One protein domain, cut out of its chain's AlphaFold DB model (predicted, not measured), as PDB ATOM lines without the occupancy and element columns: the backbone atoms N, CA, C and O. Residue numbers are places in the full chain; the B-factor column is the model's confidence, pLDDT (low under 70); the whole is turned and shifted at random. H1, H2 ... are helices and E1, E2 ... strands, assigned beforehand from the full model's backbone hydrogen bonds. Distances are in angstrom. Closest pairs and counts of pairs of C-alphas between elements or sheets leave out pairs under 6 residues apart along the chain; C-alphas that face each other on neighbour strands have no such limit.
ATOM      1  N   LEU A 219     -23.404  24.414  27.782       92.75
ATOM      2  CA  LEU A 219     -24.184  24.621  28.991       92.75
ATOM      3  C   LEU A 219     -23.415  24.110  30.200       92.75
ATOM      4  O   LEU A 219     -22.970  22.958  30.222       92.75
ATOM      5  N   ASP A 220     -23.339  24.968  31.204       89.88
ATOM      6  CA  ASP A 220     -22.784  24.648  32.506       89.88
ATOM      7  C   ASP A 220     -23.835  24.019  33.449       89.88
ATOM      8  O   ASP A 220     -25.049  24.081  33.198       89.88
ATOM      9  N   THR A 221     -23.370  23.394  34.530       91.06
ATOM     10  CA  THR A 221     -24.135  22.558  35.459       91.06
ATOM     11  C   THR A 221     -25.444  23.198  35.945       91.06
ATOM     12  O   THR A 221     -26.479  22.528  35.854       91.06
ATOM     13  N   PRO A 222     -25.511  24.478  36.370       90.94
ATOM     14  CA  PRO A 222     -26.767  25.086  36.822       90.94
ATOM     15  C   PRO A 222     -27.858  25.134  35.741       90.94
ATOM     16  O   PRO A 222     -29.041  24.929  36.029       90.94
ATOM     17  N   LEU A 223     -27.489  25.373  34.478       91.69
ATOM     18  CA  LEU A 223     -28.448  25.356  33.370       91.69
ATOM     19  C   LEU A 223     -28.913  23.934  33.050       91.69
ATOM     20  O   LEU A 223     -30.097  23.746  32.759       91.69
ATOM     21  N   LEU A 224     -28.028  22.939  33.164       96.12
ATOM     22  CA  LEU A 224     -28.399  21.528  33.021       96.12
ATOM     23  C   LEU A 224     -29.399  21.109  34.104       96.12
ATOM     24  O   LEU A 224     -30.440  20.534  33.789       96.12
ATOM     25  N   VAL A 225     -29.135  21.464  35.366       95.38
ATOM     26  CA  VAL A 225     -30.022  21.181  36.506       95.38
ATOM     27  C   VAL A 225     -31.428  21.737  36.251       95.38
ATOM     28  O   VAL A 225     -32.425  21.017  36.385       95.38
ATOM     29  N   ARG A 226     -31.524  23.002  35.819       93.94
ATOM     30  CA  ARG A 226     -32.808  23.648  35.491       93.94
ATOM     31  C   ARG A 226     -33.496  22.970  34.318       93.94
ATOM     32  O   ARG A 226     -34.681  22.658  34.411       93.94
ATOM     33  N   ARG A 227     -32.763  22.692  33.237       95.12
ATOM     34  CA  ARG A 227     -33.299  22.037  32.036       95.12
ATOM     35  C   ARG A 227     -33.887  20.654  32.329       95.12
ATOM     36  O   ARG A 227     -34.877  20.273  31.702       95.12
ATOM     37  N   LEU A 228     -33.304  19.933  33.281       95.31
ATOM     38  CA  LEU A 228     -33.760  18.619  33.738       95.31
ATOM     39  C   LEU A 228     -34.934  18.690  34.731       95.31
ATOM     40  O   LEU A 228     -35.487  17.662  35.116       95.31
ATOM     41  N   GLY A 229     -35.360  19.896  35.121       93.06
ATOM     42  CA  GLY A 229     -36.487  20.115  36.029       93.06
ATOM     43  C   GLY A 229     -36.179  19.873  37.498       93.06
ATOM     44  O   GLY A 229     -37.102  19.789  38.297       93.06
ATOM     45  N   LEU A 230     -34.903  19.793  37.867       92.62
ATOM     46  CA  LEU A 230     -34.485  19.477  39.233       92.62
ATOM     47  C   LEU A 230     -34.696  20.640  40.215       92.62
ATOM     48  O   LEU A 230     -34.686  20.419  41.415       92.62
ATOM     49  N   GLU A 231     -34.922  21.862  39.721       90.19
ATOM     50  CA  GLU A 231     -35.275  23.045  40.526       90.19
ATOM     51  C   GLU A 231     -36.701  23.555  40.230       90.19
ATOM     52  O   GLU A 231     -37.017  24.729  40.445       90.19
ATOM     53  N   GLY A 232     -37.555  22.687  39.686       85.88
ATOM     54  CA  GLY A 232     -38.976  22.945  39.479       85.88
ATOM     55  C   GLY A 232     -39.363  23.409  38.075       85.88
ATOM     56  O   GLY A 232     -38.553  23.879  37.266       85.88
ATOM     57  N   LEU A 233     -40.660  23.275  37.784       85.56
ATOM     58  CA  LEU A 233     -41.237  23.504  36.455       85.56
ATOM     59  C   LEU A 233     -41.031  24.924  35.890       85.56
ATOM     60  O   LEU A 233     -40.747  25.024  34.696       85.56
ATOM     61  N   PRO A 234     -41.112  26.021  36.674       73.75
ATOM     62  CA  PRO A 234     -40.888  27.362  36.130       73.75
ATOM     63  C   PRO A 234     -39.463  27.552  35.593       73.75
ATOM     64  O   PRO A 234     -39.272  28.055  34.485       73.75
ATOM     65  N   LYS A 235     -38.456  27.093  36.350       78.25
ATOM     66  CA  LYS A 235     -37.049  27.163  35.930       78.25
ATOM     67  C   LYS A 235     -36.772  26.233  34.744       78.25
ATOM     68  O   LYS A 235     -36.017  26.612  33.848       78.25
ATOM     69  N   LYS A 236     -37.428  25.067  34.697       90.88
ATOM     70  CA  LYS A 236     -37.400  24.162  33.539       90.88
ATOM     71  C   LYS A 236     -37.921  24.828  32.275       90.88
ATOM     72  O   LYS A 236     -37.214  24.831  31.275       90.88
ATOM     73  N   ALA A 237     -39.107  25.430  32.334       73.50
ATOM     74  CA  ALA A 237     -39.727  26.083  31.184       73.50
ATOM     75  C   ALA A 237     -38.851  27.219  30.631       73.50
ATOM     76  O   ALA A 237     -38.704  27.352  29.418       73.50
ATOM     77  N   ALA A 238     -38.213  27.998  31.511       70.06
ATOM     78  CA  ALA A 238     -37.273  29.039  31.103       70.06
ATOM     79  C   ALA A 238     -36.029  28.463  30.396       70.06
ATOM     80  O   ALA A 238     -35.640  28.950  29.333       70.06
ATOM     81  N   ALA A 239     -35.426  27.408  30.953       85.75
ATOM     82  CA  ALA A 239     -34.272  26.740  30.345       85.75
ATOM     83  C   ALA A 239     -34.630  26.056  29.011       85.75
ATOM     84  O   ALA A 239     -33.859  26.122  28.055       85.75
ATOM     85  N   GLU A 240     -35.810  25.440  28.918       87.62
ATOM     86  CA  GLU A 240     -36.344  24.854  27.684       87.62
ATOM     87  C   GLU A 240     -36.562  25.911  26.602       87.62
ATOM     88  O   GLU A 240     -36.089  25.732  25.483       87.62
ATOM     89  N   ALA A 241     -37.191  27.039  26.942       73.62
ATOM     90  CA  ALA A 241     -37.415  28.135  26.004       73.62
ATOM     91  C   ALA A 241     -36.099  28.697  25.440       73.62
ATOM     92  O   ALA A 241     -36.017  28.980  24.242       73.62
ATOM     93  N   LEU A 242     -35.062  28.814  26.278       84.19
ATOM     94  CA  LEU A 242     -33.728  29.235  25.851       84.19
ATOM     95  C   LEU A 242     -33.106  28.237  24.865       84.19
ATOM     96  O   LEU A 242     -32.671  28.635  23.785       84.19
ATOM     97  N   ILE A 243     -33.077  26.947  25.210       87.62
ATOM     98  CA  ILE A 243     -32.493  25.910  24.345       87.62
ATOM     99  C   ILE A 243     -33.256  25.818  23.022       87.62
ATOM    100  O   ILE A 243     -32.642  25.793  21.954       87.62
ATOM    101  N   ASP A 244     -34.586  25.843  23.063       82.81
ATOM    102  CA  ASP A 244     -35.416  25.826  21.863       82.81
ATOM    103  C   ASP A 244     -35.160  27.034  20.964       82.81
ATOM    104  O   ASP A 244     -35.153  26.893  19.739       82.81
ATOM    105  N   LEU A 245     -34.946  28.216  21.545       77.81
ATOM    106  CA  LEU A 245     -34.583  29.409  20.792       77.81
ATOM    107  C   LEU A 245     -33.228  29.226  20.098       77.81
ATOM    108  O   LEU A 245     -33.134  29.472  18.898       77.81
ATOM    109  N   LEU A 246     -32.206  28.744  20.812       82.69
ATOM    110  CA  LEU A 246     -30.879  28.482  20.240       82.69
ATOM    111  C   LEU A 246     -30.958  27.498  19.066       82.69
ATOM    112  O   LEU A 246     -30.409  27.759  17.994       82.69
ATOM    113  N   LEU A 247     -31.709  26.408  19.231       85.31
ATOM    114  CA  LEU A 247     -31.909  25.400  18.188       85.31
ATOM    115  C   LEU A 247     -32.693  25.951  16.987       85.31
ATOM    116  O   LEU A 247     -32.317  25.699  15.842       85.31
ATOM    117  N   ARG A 248     -33.754  26.740  17.215       79.38
ATOM    118  CA  ARG A 248     -34.507  27.423  16.139       79.38
ATOM    119  C   ARG A 248     -33.637  28.417  15.378       79.38
ATOM    120  O   ARG A 248     -33.782  28.558  14.167       79.38
ATOM    121  N   LEU A 249     -32.713  29.068  16.081       77.19
ATOM    122  CA  LEU A 249     -31.692  29.931  15.505       77.19
ATOM    123  C   LEU A 249     -30.546  29.138  14.860       77.19
ATOM    124  O   LEU A 249     -29.591  29.761  14.422       77.19
ATOM    125  N   GLY A 250     -30.614  27.808  14.756       79.38
ATOM    126  CA  GLY A 250     -29.647  26.971  14.040       79.38
ATOM    127  C   GLY A 250     -28.365  26.645  14.810       79.38
ATOM    128  O   GLY A 250     -27.430  26.123  14.204       79.38
ATOM    129  N   ALA A 251     -28.313  26.945  16.111       89.00
ATOM    130  CA  ALA A 251     -27.199  26.570  16.972       89.00
ATOM    131  C   ALA A 251     -27.162  25.062  17.243       89.00
ATOM    132  O   ALA A 251     -28.174  24.365  17.159       89.00
ATOM    133  N   SER A 252     -25.993  24.588  17.661       94.12
ATOM    134  CA  SER A 252     -25.856  23.326  18.393       94.12
ATOM    135  C   SER A 252     -25.719  23.613  19.888       94.12
ATOM    136  O   SER A 252     -25.198  24.659  20.275       94.12
ATOM    137  N   VAL A 253     -26.191  22.696  20.728       97.00
ATOM    138  CA  VAL A 253     -26.107  22.815  22.187       97.00
ATOM    139  C   VAL A 253     -25.367  21.600  22.724       97.00
ATOM    140  O   VAL A 253     -25.670  20.465  22.355       97.00
ATOM    141  N   ALA A 254     -24.373  21.844  23.565       97.12
ATOM    142  CA  ALA A 254     -23.519  20.821  24.139       97.12
ATOM    143  C   ALA A 254     -23.251  21.094  25.622       97.12
ATOM    144  O   ALA A 254     -23.592  22.149  26.147       97.12
ATOM    145  N   THR A 255     -22.625  20.149  26.303       96.00
ATOM    146  CA  THR A 255     -22.000  20.349  27.612       96.00
ATOM    147  C   THR A 255     -20.667  19.619  27.646       96.00
ATOM    148  O   THR A 255     -20.466  18.643  26.916       96.00
ATOM    149  N   PHE A 256     -19.730  20.098  28.457       94.31
ATOM    150  CA  PHE A 256     -18.448  19.432  28.611       94.31
ATOM    151  C   PHE A 256     -18.561  18.201  29.510       94.31
ATOM    152  O   PHE A 256     -19.373  18.135  30.433       94.31
ATOM    153  N   SER A 257     -17.685  17.223  29.277       93.12
ATOM    154  CA  SER A 257     -17.628  16.009  30.092       93.12
ATOM    155  C   SER A 257     -17.413  16.295  31.583       93.12
ATOM    156  O   SER A 257     -17.955  15.560  32.403       93.12
ATOM    157  N   HIS A 258     -16.672  17.349  31.955       88.69
ATOM    158  CA  HIS A 258     -16.504  17.711  33.369       88.69
ATOM    159  C   HIS A 258     -17.798  18.261  33.989       88.69
ATOM    160  O   HIS A 258     -18.188  17.759  35.038       88.69
ATOM    161  N   SER A 259     -18.529  19.157  33.312       90.88
ATOM    162  CA  SER A 259     -19.831  19.670  33.783       90.88
ATOM    163  C   SER A 259     -20.884  18.557  33.878       90.88
ATOM    164  O   SER A 259     -21.672  18.494  34.817       90.88
ATOM    165  N   ARG A 260     -20.861  17.577  32.963       94.62
ATOM    166  CA  ARG A 260     -21.690  16.364  33.096       94.62
ATOM    167  C   ARG A 260     -21.326  15.551  34.346       94.62
ATOM    168  O   ARG A 260     -22.212  15.042  35.037       94.62
ATOM    169  N   VAL A 261     -20.042  15.377  34.647       93.06
ATOM    170  CA  VAL A 261     -19.622  14.676  35.872       93.06
ATOM    171  C   VAL A 261     -20.027  15.473  37.116       93.06
ATOM    172  O   VAL A 261     -20.475  14.884  38.101       93.06
ATOM    173  N   GLU A 262     -19.926  16.799  37.077       90.62
ATOM    174  CA  GLU A 262     -20.376  17.677  38.156       90.62
ATOM    175  C   GLU A 262     -21.887  17.555  38.400       90.62
ATOM    176  O   GLU A 262     -22.303  17.319  39.536       90.62
ATOM    177  N   LEU A 263     -22.705  17.595  37.345       94.50
ATOM    178  CA  LEU A 263     -24.154  17.391  37.420       94.50
ATOM    179  C   LEU A 263     -24.530  16.092  38.151       94.50
ATOM    180  O   LEU A 263     -25.436  16.073  38.987       94.50
ATOM    181  N   GLU A 264     -23.813  15.002  37.878       94.44
ATOM    182  CA  GLU A 264     -24.019  13.734  38.579       94.44
ATOM    183  C   GLU A 264     -23.651  13.819  40.060       94.44
ATOM    184  O   GLU A 264     -24.392  13.315  40.908       94.44
ATOM    185  N   ARG A 265     -22.542  14.484  40.402       91.81
ATOM    186  CA  ARG A 265     -22.157  14.700  41.805       91.81
ATOM    187  C   ARG A 265     -23.204  15.526  42.544       91.81
ATOM    188  O   ARG A 265     -23.541  15.177  43.674       91.81
ATOM    189  N   VAL A 266     -23.737  16.573  41.914       91.12
ATOM    190  CA  VAL A 266     -24.802  17.419  42.473       91.12
ATOM    191  C   VAL A 266     -26.049  16.582  42.771       91.12
ATOM    192  O   VAL A 266     -26.575  16.632  43.884       91.12
ATOM    193  N   LEU A 267     -26.475  15.737  41.830       92.31
ATOM    194  CA  LEU A 267     -27.615  14.832  42.011       92.31
ATOM    195  C   LEU A 267     -27.389  13.783  43.104       92.31
ATOM    196  O   LEU A 267     -28.252  13.593  43.963       92.31
ATOM    197  N   ARG A 268     -26.226  13.120  43.118       92.69
ATOM    198  CA  ARG A 268     -25.877  12.148  44.168       92.69
ATOM    199  C   ARG A 268     -25.768  12.821  45.538       92.69
ATOM    200  O   ARG A 268     -26.187  12.244  46.540       92.69
ATOM    201  N   GLY A 269     -25.269  14.056  45.577       89.62
ATOM    202  CA  GLY A 269     -25.256  14.908  46.761       89.62
ATOM    203  C   GLY A 269     -26.668  15.188  47.273       89.62
ATOM    204  O   GLY A 269     -26.940  14.956  48.450       89.62
ATOM    205  N   ALA A 270     -27.591  15.592  46.398       90.56
ATOM    206  CA  ALA A 270     -28.996  15.784  46.758       90.56
ATOM    207  C   ALA A 270     -29.646  14.480  47.257       90.56
ATOM    208  O   ALA A 270     -30.308  14.479  48.295       90.56
ATOM    209  N   ALA A 271     -29.382  13.350  46.595       91.88
ATOM    210  CA  ALA A 271     -29.880  12.034  46.997       91.88
ATOM    211  C   ALA A 271     -29.388  11.602  48.389       91.88
ATOM    212  O   ALA A 271     -30.119  10.950  49.130       91.88
ATOM    213  N   ALA A 272     -28.166  11.972  48.778       89.50
ATOM    214  CA  ALA A 272     -27.644  11.690  50.114       89.50
ATOM    215  C   ALA A 272     -28.328  12.513  51.221       89.50
ATOM    216  O   ALA A 272     -28.336  12.087  52.375       89.50
ATOM    217  N   HIS A 273     -28.913  13.666  50.880       90.19
ATOM    218  CA  HIS A 273     -29.484  14.613  51.843       90.19
ATOM    219  C   HIS A 273     -31.018  14.697  51.805       90.19
ATOM    220  O   HIS A 273     -31.597  15.358  52.669       90.19
ATOM    221  N   ILE A 274     -31.689  14.026  50.860       88.69
ATOM    222  CA  ILE A 274     -33.150  14.105  50.695       88.69
ATOM    223  C   ILE A 274     -33.923  13.630  51.931       88.69
ATOM    224  O   ILE A 274     -34.893  14.281  52.325       88.69
ATOM    225  N   ASP A 275     -33.425  12.597  52.609       85.00
ATOM    226  CA  ASP A 275     -34.039  12.029  53.818       85.00
ATOM    227  C   ASP A 275     -33.595  12.745  55.110       85.00
ATOM    228  O   ASP A 275     -34.154  12.523  56.183       85.00
ATOM    229  N   SER A 276     -32.587  13.623  55.037       85.75
ATOM    230  CA  SER A 276     -32.075  14.349  56.205       85.75
ATOM    231  C   SER A 276     -32.958  15.544  56.546       85.75
ATOM    232  O   SER A 276     -33.134  16.432  55.720       85.75
ATOM    233  N   VAL A 277     -33.415  15.675  57.793       72.75
ATOM    234  CA  VAL A 277     -34.200  16.844  58.252       72.75
ATOM    235  C   VAL A 277     -33.473  18.180  57.996       72.75
ATOM    236  O   VAL A 277     -34.115  19.202  57.769       72.75
ATOM    237  N   SER A 278     -32.135  18.178  57.959       74.19
ATOM    238  CA  SER A 278     -31.304  19.355  57.667       74.19
ATOM    239  C   SER A 278     -30.914  19.518  56.192       74.19
ATOM    240  O   SER A 278     -30.185  20.453  55.867       74.19
ATOM    241  N   GLY A 279     -31.375  18.635  55.300       73.31
ATOM    242  CA  GLY A 279     -31.128  18.727  53.862       73.31
ATOM    243  C   GLY A 279     -31.642  20.055  53.305       73.31
ATOM    244  O   GLY A 279     -32.846  20.319  53.349       73.31
ATOM    245  N   ARG A 280     -30.715  20.885  52.819       66.19
ATOM    246  CA  ARG A 280     -30.943  22.223  52.254       66.19
ATOM    247  C   ARG A 280     -30.446  22.243  50.806       66.19
ATOM    248  O   ARG A 280     -29.455  21.590  50.495       66.19
ATOM    249  N   GLY A 281     -31.135  22.984  49.940       77.81
ATOM    250  CA  GLY A 281     -30.802  23.138  48.520       77.81
ATOM    251  C   GLY A 281     -32.016  22.931  47.617       77.81
ATOM    252  O   GLY A 281     -32.863  22.084  47.904       77.81
ATOM    253  N   ASP A 282     -32.091  23.697  46.529       83.50
ATOM    254  CA  ASP A 282     -33.264  23.757  45.643       83.50
ATOM    255  C   ASP A 282     -33.680  22.375  45.119       83.50
ATOM    256  O   ASP A 282     -34.863  22.045  45.138       83.50
ATOM    257  N   ILE A 283     -32.709  21.524  44.761       89.44
ATOM    258  CA  ILE A 283     -32.964  20.157  44.279       89.44
ATOM    259  C   ILE A 283     -33.601  19.277  45.358       89.44
ATOM    260  O   ILE A 283     -34.538  18.532  45.085       89.44
ATOM    261  N   VAL A 284     -33.114  19.361  46.599       89.06
ATOM    262  CA  VAL A 284     -33.662  18.586  47.724       89.06
ATOM    263  C   VAL A 284     -35.082  19.045  48.044       89.06
ATOM    264  O   VAL A 284     -35.963  18.219  48.286       89.06
ATOM    265  N   MET A 285     -35.313  20.360  48.035       87.00
ATOM    266  CA  MET A 285     -36.621  20.941  48.325       87.00
ATOM    267  C   MET A 285     -37.654  20.579  47.258       87.00
ATOM    268  O   MET A 285     -38.761  20.165  47.608       87.00
ATOM    269  N   GLU A 286     -37.293  20.664  45.977       89.31
ATOM    270  CA  GLU A 286     -38.198  20.289  44.890       89.31
ATOM    271  C   GLU A 286     -38.443  18.775  44.858       89.31
ATOM    272  O   GLU A 286     -39.588  18.343  44.748       89.31
ATOM    273  N   ALA A 287     -37.410  17.950  45.064       90.44
ATOM    274  CA  ALA A 287     -37.574  16.499  45.129       90.44
ATOM    275  C   ALA A 287     -38.549  16.079  46.244       90.44
ATOM    276  O   ALA A 287     -39.411  15.231  46.016       90.44
ATOM    277  N   ARG A 288     -38.481  16.715  47.425       88.50
ATOM    278  CA  ARG A 288     -39.454  16.500  48.512       88.50
ATOM    279  C   ARG A 288     -40.860  16.935  48.131       88.50
ATOM    280  O   ARG A 288     -41.819  16.232  48.439       88.50
ATOM    281  N   ARG A 289     -40.985  18.088  47.474       87.94
ATOM    282  CA  ARG A 289     -42.269  18.628  47.022       87.94
ATOM    283  C   ARG A 289     -42.957  17.694  46.025       87.94
ATOM    284  O   ARG A 289     -44.171  17.530  46.095       87.94
ATOM    285  N   GLU A 290     -42.189  17.074  45.137       88.62
ATOM    286  CA  GLU A 290     -42.676  16.094  44.160       88.62
ATOM    287  C   GLU A 290     -42.826  14.673  44.736       88.62
ATOM    288  O   GLU A 290     -43.267  13.769  44.029       88.62
ATOM    289  N   GLY A 291     -42.468  14.451  46.007       90.75
ATOM    290  CA  GLY A 291     -42.527  13.133  46.641       90.75
ATOM    291  C   GLY A 291     -41.498  12.131  46.107       90.75
ATOM    292  O   GLY A 291     -41.700  10.924  46.241       90.75
ATOM    293  N   ARG A 292     -40.402  12.604  45.497       92.44
ATOM    294  CA  ARG A 292     -39.312  11.747  45.013       92.44
ATOM    295  C   ARG A 292     -38.518  11.168  46.179       92.44
ATOM    296  O   ARG A 292     -38.293  11.821  47.194       92.44
ATOM    297  N   THR A 293     -38.028   9.952  45.988       93.19
ATOM    298  CA  THR A 293     -37.172   9.238  46.936       93.19
ATOM    299  C   THR A 293     -35.693   9.352  46.564       93.19
ATOM    300  O   THR A 293     -35.324   9.715  45.443       93.19
ATOM    301  N   LYS A 294     -34.810   8.962  47.492       92.69
ATOM    302  CA  LYS A 294     -33.378   8.776  47.214       92.69
ATOM    303  C   LYS A 294     -33.128   7.877  45.999       92.69
ATOM    304  O   LYS A 294     -32.271   8.191  45.175       92.69
ATOM    305  N   SER A 295     -33.869   6.775  45.884       92.19
ATOM    306  CA  SER A 295     -33.738   5.833  44.769       92.19
ATOM    307  C   SER A 295     -34.115   6.471  43.435       92.19
ATOM    308  O   SER A 295     -33.440   6.212  42.443       92.19
ATOM    309  N   ASP A 296     -35.121   7.350  43.414       92.75
ATOM    310  CA  ASP A 296     -35.523   8.067  42.198       92.75
ATOM    311  C   ASP A 296     -34.424   9.018  41.721       92.75
ATOM    312  O   ASP A 296     -34.106   9.049  40.534       92.75
ATOM    313  N   LEU A 297     -33.789   9.754  42.641       93.06
ATOM    314  CA  LEU A 297     -32.672  10.642  42.305       93.06
ATOM    315  C   LEU A 297     -31.435   9.873  41.824       93.06
ATOM    316  O   LEU A 297     -30.765  10.318  40.894       93.06
ATOM    317  N   LEU A 298     -31.137   8.716  42.423       92.25
ATOM    318  CA  LEU A 298     -30.041   7.859  41.966       92.25
ATOM    319  C   LEU A 298     -30.336   7.257  40.589       92.25
ATOM    320  O   LEU A 298     -29.473   7.300  39.721       92.25
ATOM    321  N   LEU A 299     -31.556   6.765  40.358       92.75
ATOM    322  CA  LEU A 299     -31.968   6.257  39.049       92.75
ATOM    323  C   LEU A 299     -31.916   7.353  37.978       92.75
ATOM    324  O   LEU A 299     -31.529   7.086  36.843       92.75
ATOM    325  N   PHE A 300     -32.279   8.584  38.341       92.88
ATOM    326  CA  PHE A 300     -32.154   9.744  37.464       92.88
ATOM    327  C   PHE A 300     -30.685  10.055  37.143       92.88
ATOM    328  O   PHE A 300     -30.356  10.296  35.985       92.88
ATOM    329  N   ALA A 301     -29.788   9.973  38.134       92.75
ATOM    330  CA  ALA A 301     -28.348  10.150  37.934       92.75
ATOM    331  C   ALA A 301     -27.759   9.123  36.945       92.75
ATOM    332  O   ALA A 301     -26.968   9.495  36.080       92.75
ATOM    333  N   GLU A 302     -28.195   7.859  37.008       92.81
ATOM    334  CA  GLU A 302     -27.779   6.813  36.054       92.81
ATOM    335  C   GLU A 302     -28.293   7.056  34.623       92.81
ATOM    336  O   GLU A 302     -27.730   6.546  33.658       92.81
ATOM    337  N   ARG A 303     -29.372   7.833  34.463       94.50
ATOM    338  CA  ARG A 303     -30.006   8.126  33.165       94.50
ATOM    339  C   ARG A 303     -29.619   9.484  32.585       94.50
ATOM    340  O   ARG A 303     -30.147   9.855  31.541       94.50
ATOM    341  N   LEU A 304     -28.695  10.208  33.213       94.56
ATOM    342  CA  LEU A 304     -28.335  11.572  32.819       94.56
ATOM    343  C   LEU A 304     -27.987  11.719  31.338       94.56
ATOM    344  O   LEU A 304     -28.426  12.674  30.706       94.56
ATOM    345  N   ASP A 305     -27.230  10.779  30.775       94.00
ATOM    346  CA  ASP A 305     -26.809  10.872  29.374       94.00
ATOM    347  C   ASP A 305     -28.001  10.743  28.417       94.00
ATOM    348  O   ASP A 305     -28.069  11.435  27.401       94.00
ATOM    349  N   GLU A 306     -28.981   9.911  28.773       95.69
ATOM    350  CA  GLU A 306     -30.221   9.768  28.013       95.69
ATOM    351  C   GLU A 306     -31.104  11.014  28.150       95.69
ATOM    352  O   GLU A 306     -31.606  11.525  27.149       95.69
ATOM    353  N   GLU A 307     -31.235  11.563  29.359       96.19
ATOM    354  CA  GLU A 307     -32.000  12.790  29.607       96.19
ATOM    355  C   GLU A 307     -31.407  13.999  28.858       96.19
ATOM    356  O   GLU A 307     -32.136  14.781  28.237       96.19
ATOM    357  N   LEU A 308     -30.076  14.132  28.836       96.56
ATOM    358  CA  LEU A 308     -29.380  15.169  28.067       96.56
ATOM    359  C   LEU A 308     -29.580  14.985  26.558       96.56
ATOM    360  O   LEU A 308     -29.854  15.956  25.846       96.56
ATOM    361  N   ARG A 309     -29.529  13.741  26.069       95.31
ATOM    362  CA  ARG A 309     -29.786  13.416  24.660       95.31
ATOM    363  C   ARG A 309     -31.211  13.784  24.249       95.31
ATOM    364  O   ARG A 309     -31.396  14.406  23.201       95.31
ATOM    365  N   VAL A 310     -32.210  13.458  25.073       94.69
ATOM    366  CA  VAL A 310     -33.616  13.851  24.862       94.69
ATOM    367  C   VAL A 310     -33.763  15.376  24.860       94.69
ATOM    368  O   VAL A 310     -34.488  15.930  24.029       94.69
ATOM    369  N   ALA A 311     -33.014  16.071  25.718       93.69
ATOM    370  CA  ALA A 311     -32.948  17.529  25.749       93.69
ATOM    371  C   ALA A 311     -32.169  18.159  24.575       93.69
ATOM    372  O   ALA A 311     -32.096  19.387  24.507       93.69
ATOM    373  N   LYS A 312     -31.636  17.350  23.643       95.94
ATOM    374  CA  LYS A 312     -30.793  17.767  22.507       95.94
ATOM    375  C   LYS A 312     -29.498  18.468  22.940       95.94
ATOM    376  O   LYS A 312     -29.037  19.387  22.265       95.94
ATOM    377  N   ILE A 313     -28.921  18.029  24.058       97.44
ATOM    378  CA  ILE A 313     -27.635  18.496  24.583       97.44
ATOM    379  C   ILE A 313     -26.598  17.396  24.346       97.44
ATOM    380  O   ILE A 313     -26.702  16.301  24.896       97.44
ATOM    381  N   GLU A 314     -25.593  17.678  23.521       96.44
ATOM    382  CA  GLU A 314     -24.499  16.742  23.245       96.44
ATOM    383  C   GLU A 314     -23.426  16.804  24.344       96.44
ATOM    384  O   GLU A 314     -22.930  17.879  24.672       96.44
ATOM    385  N   VAL A 315     -23.004  15.663  24.893       96.00
ATOM    386  CA  VAL A 315     -21.847  15.629  25.801       96.00
ATOM    387  C   VAL A 315     -20.567  15.573  24.972       96.00
ATOM    388  O   VAL A 315     -20.300  14.585  24.288       96.00
ATOM    389  N   LYS A 316     -19.750  16.625  25.049       94.06
ATOM    390  CA  LYS A 316     -18.462  16.716  24.356       94.06
ATOM    391  C   LYS A 316     -17.305  16.549  25.325       94.06
ATOM    392  O   LYS A 316     -17.312  17.062  26.445       94.06
ATOM    393  N   ARG A 317     -16.273  15.835  24.877       90.81
ATOM    394  CA  ARG A 317     -15.043  15.655  25.649       90.81
ATOM    395  C   ARG A 317     -14.396  17.015  25.898       90.81
ATOM    396  O   ARG A 317     -14.199  17.782  24.959       90.81
ATOM    397  N   SER A 318     -14.037  17.283  27.148       85.44
ATOM    398  CA  SER A 318     -13.248  18.463  27.496       85.44
ATOM    399  C   SER A 318     -11.889  18.412  26.780       85.44
ATOM    400  O   SER A 318     -11.244  17.354  26.798       85.44
TER     401      SER A 318
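What this domain is: This is residues 219 to 318 of the 359 residues of an uncharacterized protein of Phycisphaeraceae bacterium (UniProt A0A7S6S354). This is an elongated helical body in which two long helices, H2 and H3, make opposite long sides and the short helix H1 crosses between them in the middle. H5 packs side by side with H3, H6 follows it back toward a small pair of strands, E1 and E2, near the start of H3, and H4 packs on the last part of H3, toward the other end. The printed part has 100 residues, with six named helices and two named strands in the order H1, H2, E1, H3, H4, H5, H6, E2; the sheet is E1 next to E2, parallel, and the class is mostly helix. The whole is compact, with a radius of gyration of the C-alphas of 13.6 A, and its spans are 45, 28 and 18 A.

How they stand to each other: Start at H1, residues 221 to 227, and look on to H2, residues 233 to 248: they touch about perpendicular, at 84 degrees, with the closest C-alphas, those of Arg 227 and Lys 236, 4.9 A apart. H2 touches H1 with residues 235 to 240 alone. Next comes E1, residues 252 to 256, whose Val 253 has its C-alpha 7.4 A from that of Ile 243, the closest pair between E1 and H2. The hub is H3, residues 257 to 273. It touches H1 with residues 259 to 263 alone, about perpendicular at 73 degrees, and the closest C-alphas are those of Thr 221 and Ser 259, 5.4 A apart. H2 and H3 are apart. H4, residues 282 to 289, touches residues 267 to 273 of H3 alone, at a steep tilt of 47 degrees, the same way; the closest C-alphas are those of Ala 270 and Val 284, 5.5 A apart. H5, residues 294 to 302, touches H3 at a shallow tilt of 9 degrees, opposite ways, with the C-alphas of Ala 271 and Lys 294 closest at 4.8 A. H4 and H5 are near each other, with 7 pairs of C-alphas within 10 A. H6, residues 304 to 310, and H5 meet only through their link. H6 is close to but not clearly touching H3: the closest C-alphas, those of Glu 264 and Leu 304, are 7.5 A apart. Last look at E2, residues 314 to 316, parallel to E1 at 46 degrees; N 255 and O 314 are 2.8 A apart and N 314 and O 253 are 3.0 A apart, both within hydrogen-bond range. E1, then H3, H4, H5 and H6, then E2 form a strand-helix-strand unit, two parallel neighbour strands with helices between them along the chain. In all six helices every O i to N i+4 pair is within hydrogen-bond range.

Where its parts are: Find C-alpha 221 at (-24.135, 22.558, 35.459), where H1 begins; it ends at residue 227. H2 runs from residue 233 to 248, 21.8 A, and E1 from 252 to 256, 13.2 A. Find C-alpha 257 at (-17.628, 16.009, 30.092); from there H3 runs 24.8 A to C-alpha 273 at (-29.484, 14.613, 51.843). H4 spans residues 282 to 289, H5 residues 294 to 302, 12.6 A, and H6 residues 304 to 310. E2 ends at C-alpha 316, at (-18.462, 16.716, 24.356).

The domain as a whole: The two C-alphas farthest apart are those of Gly 250 and Val 277, at 45.6 A. The printed part runs from 219 to 318 with no cut. The link from H3 to H4, 8 residues, is short, the other links are tight, and no link is long. The mean pLDDT of the printed part is 89.2, and residue 280 alone is under 70.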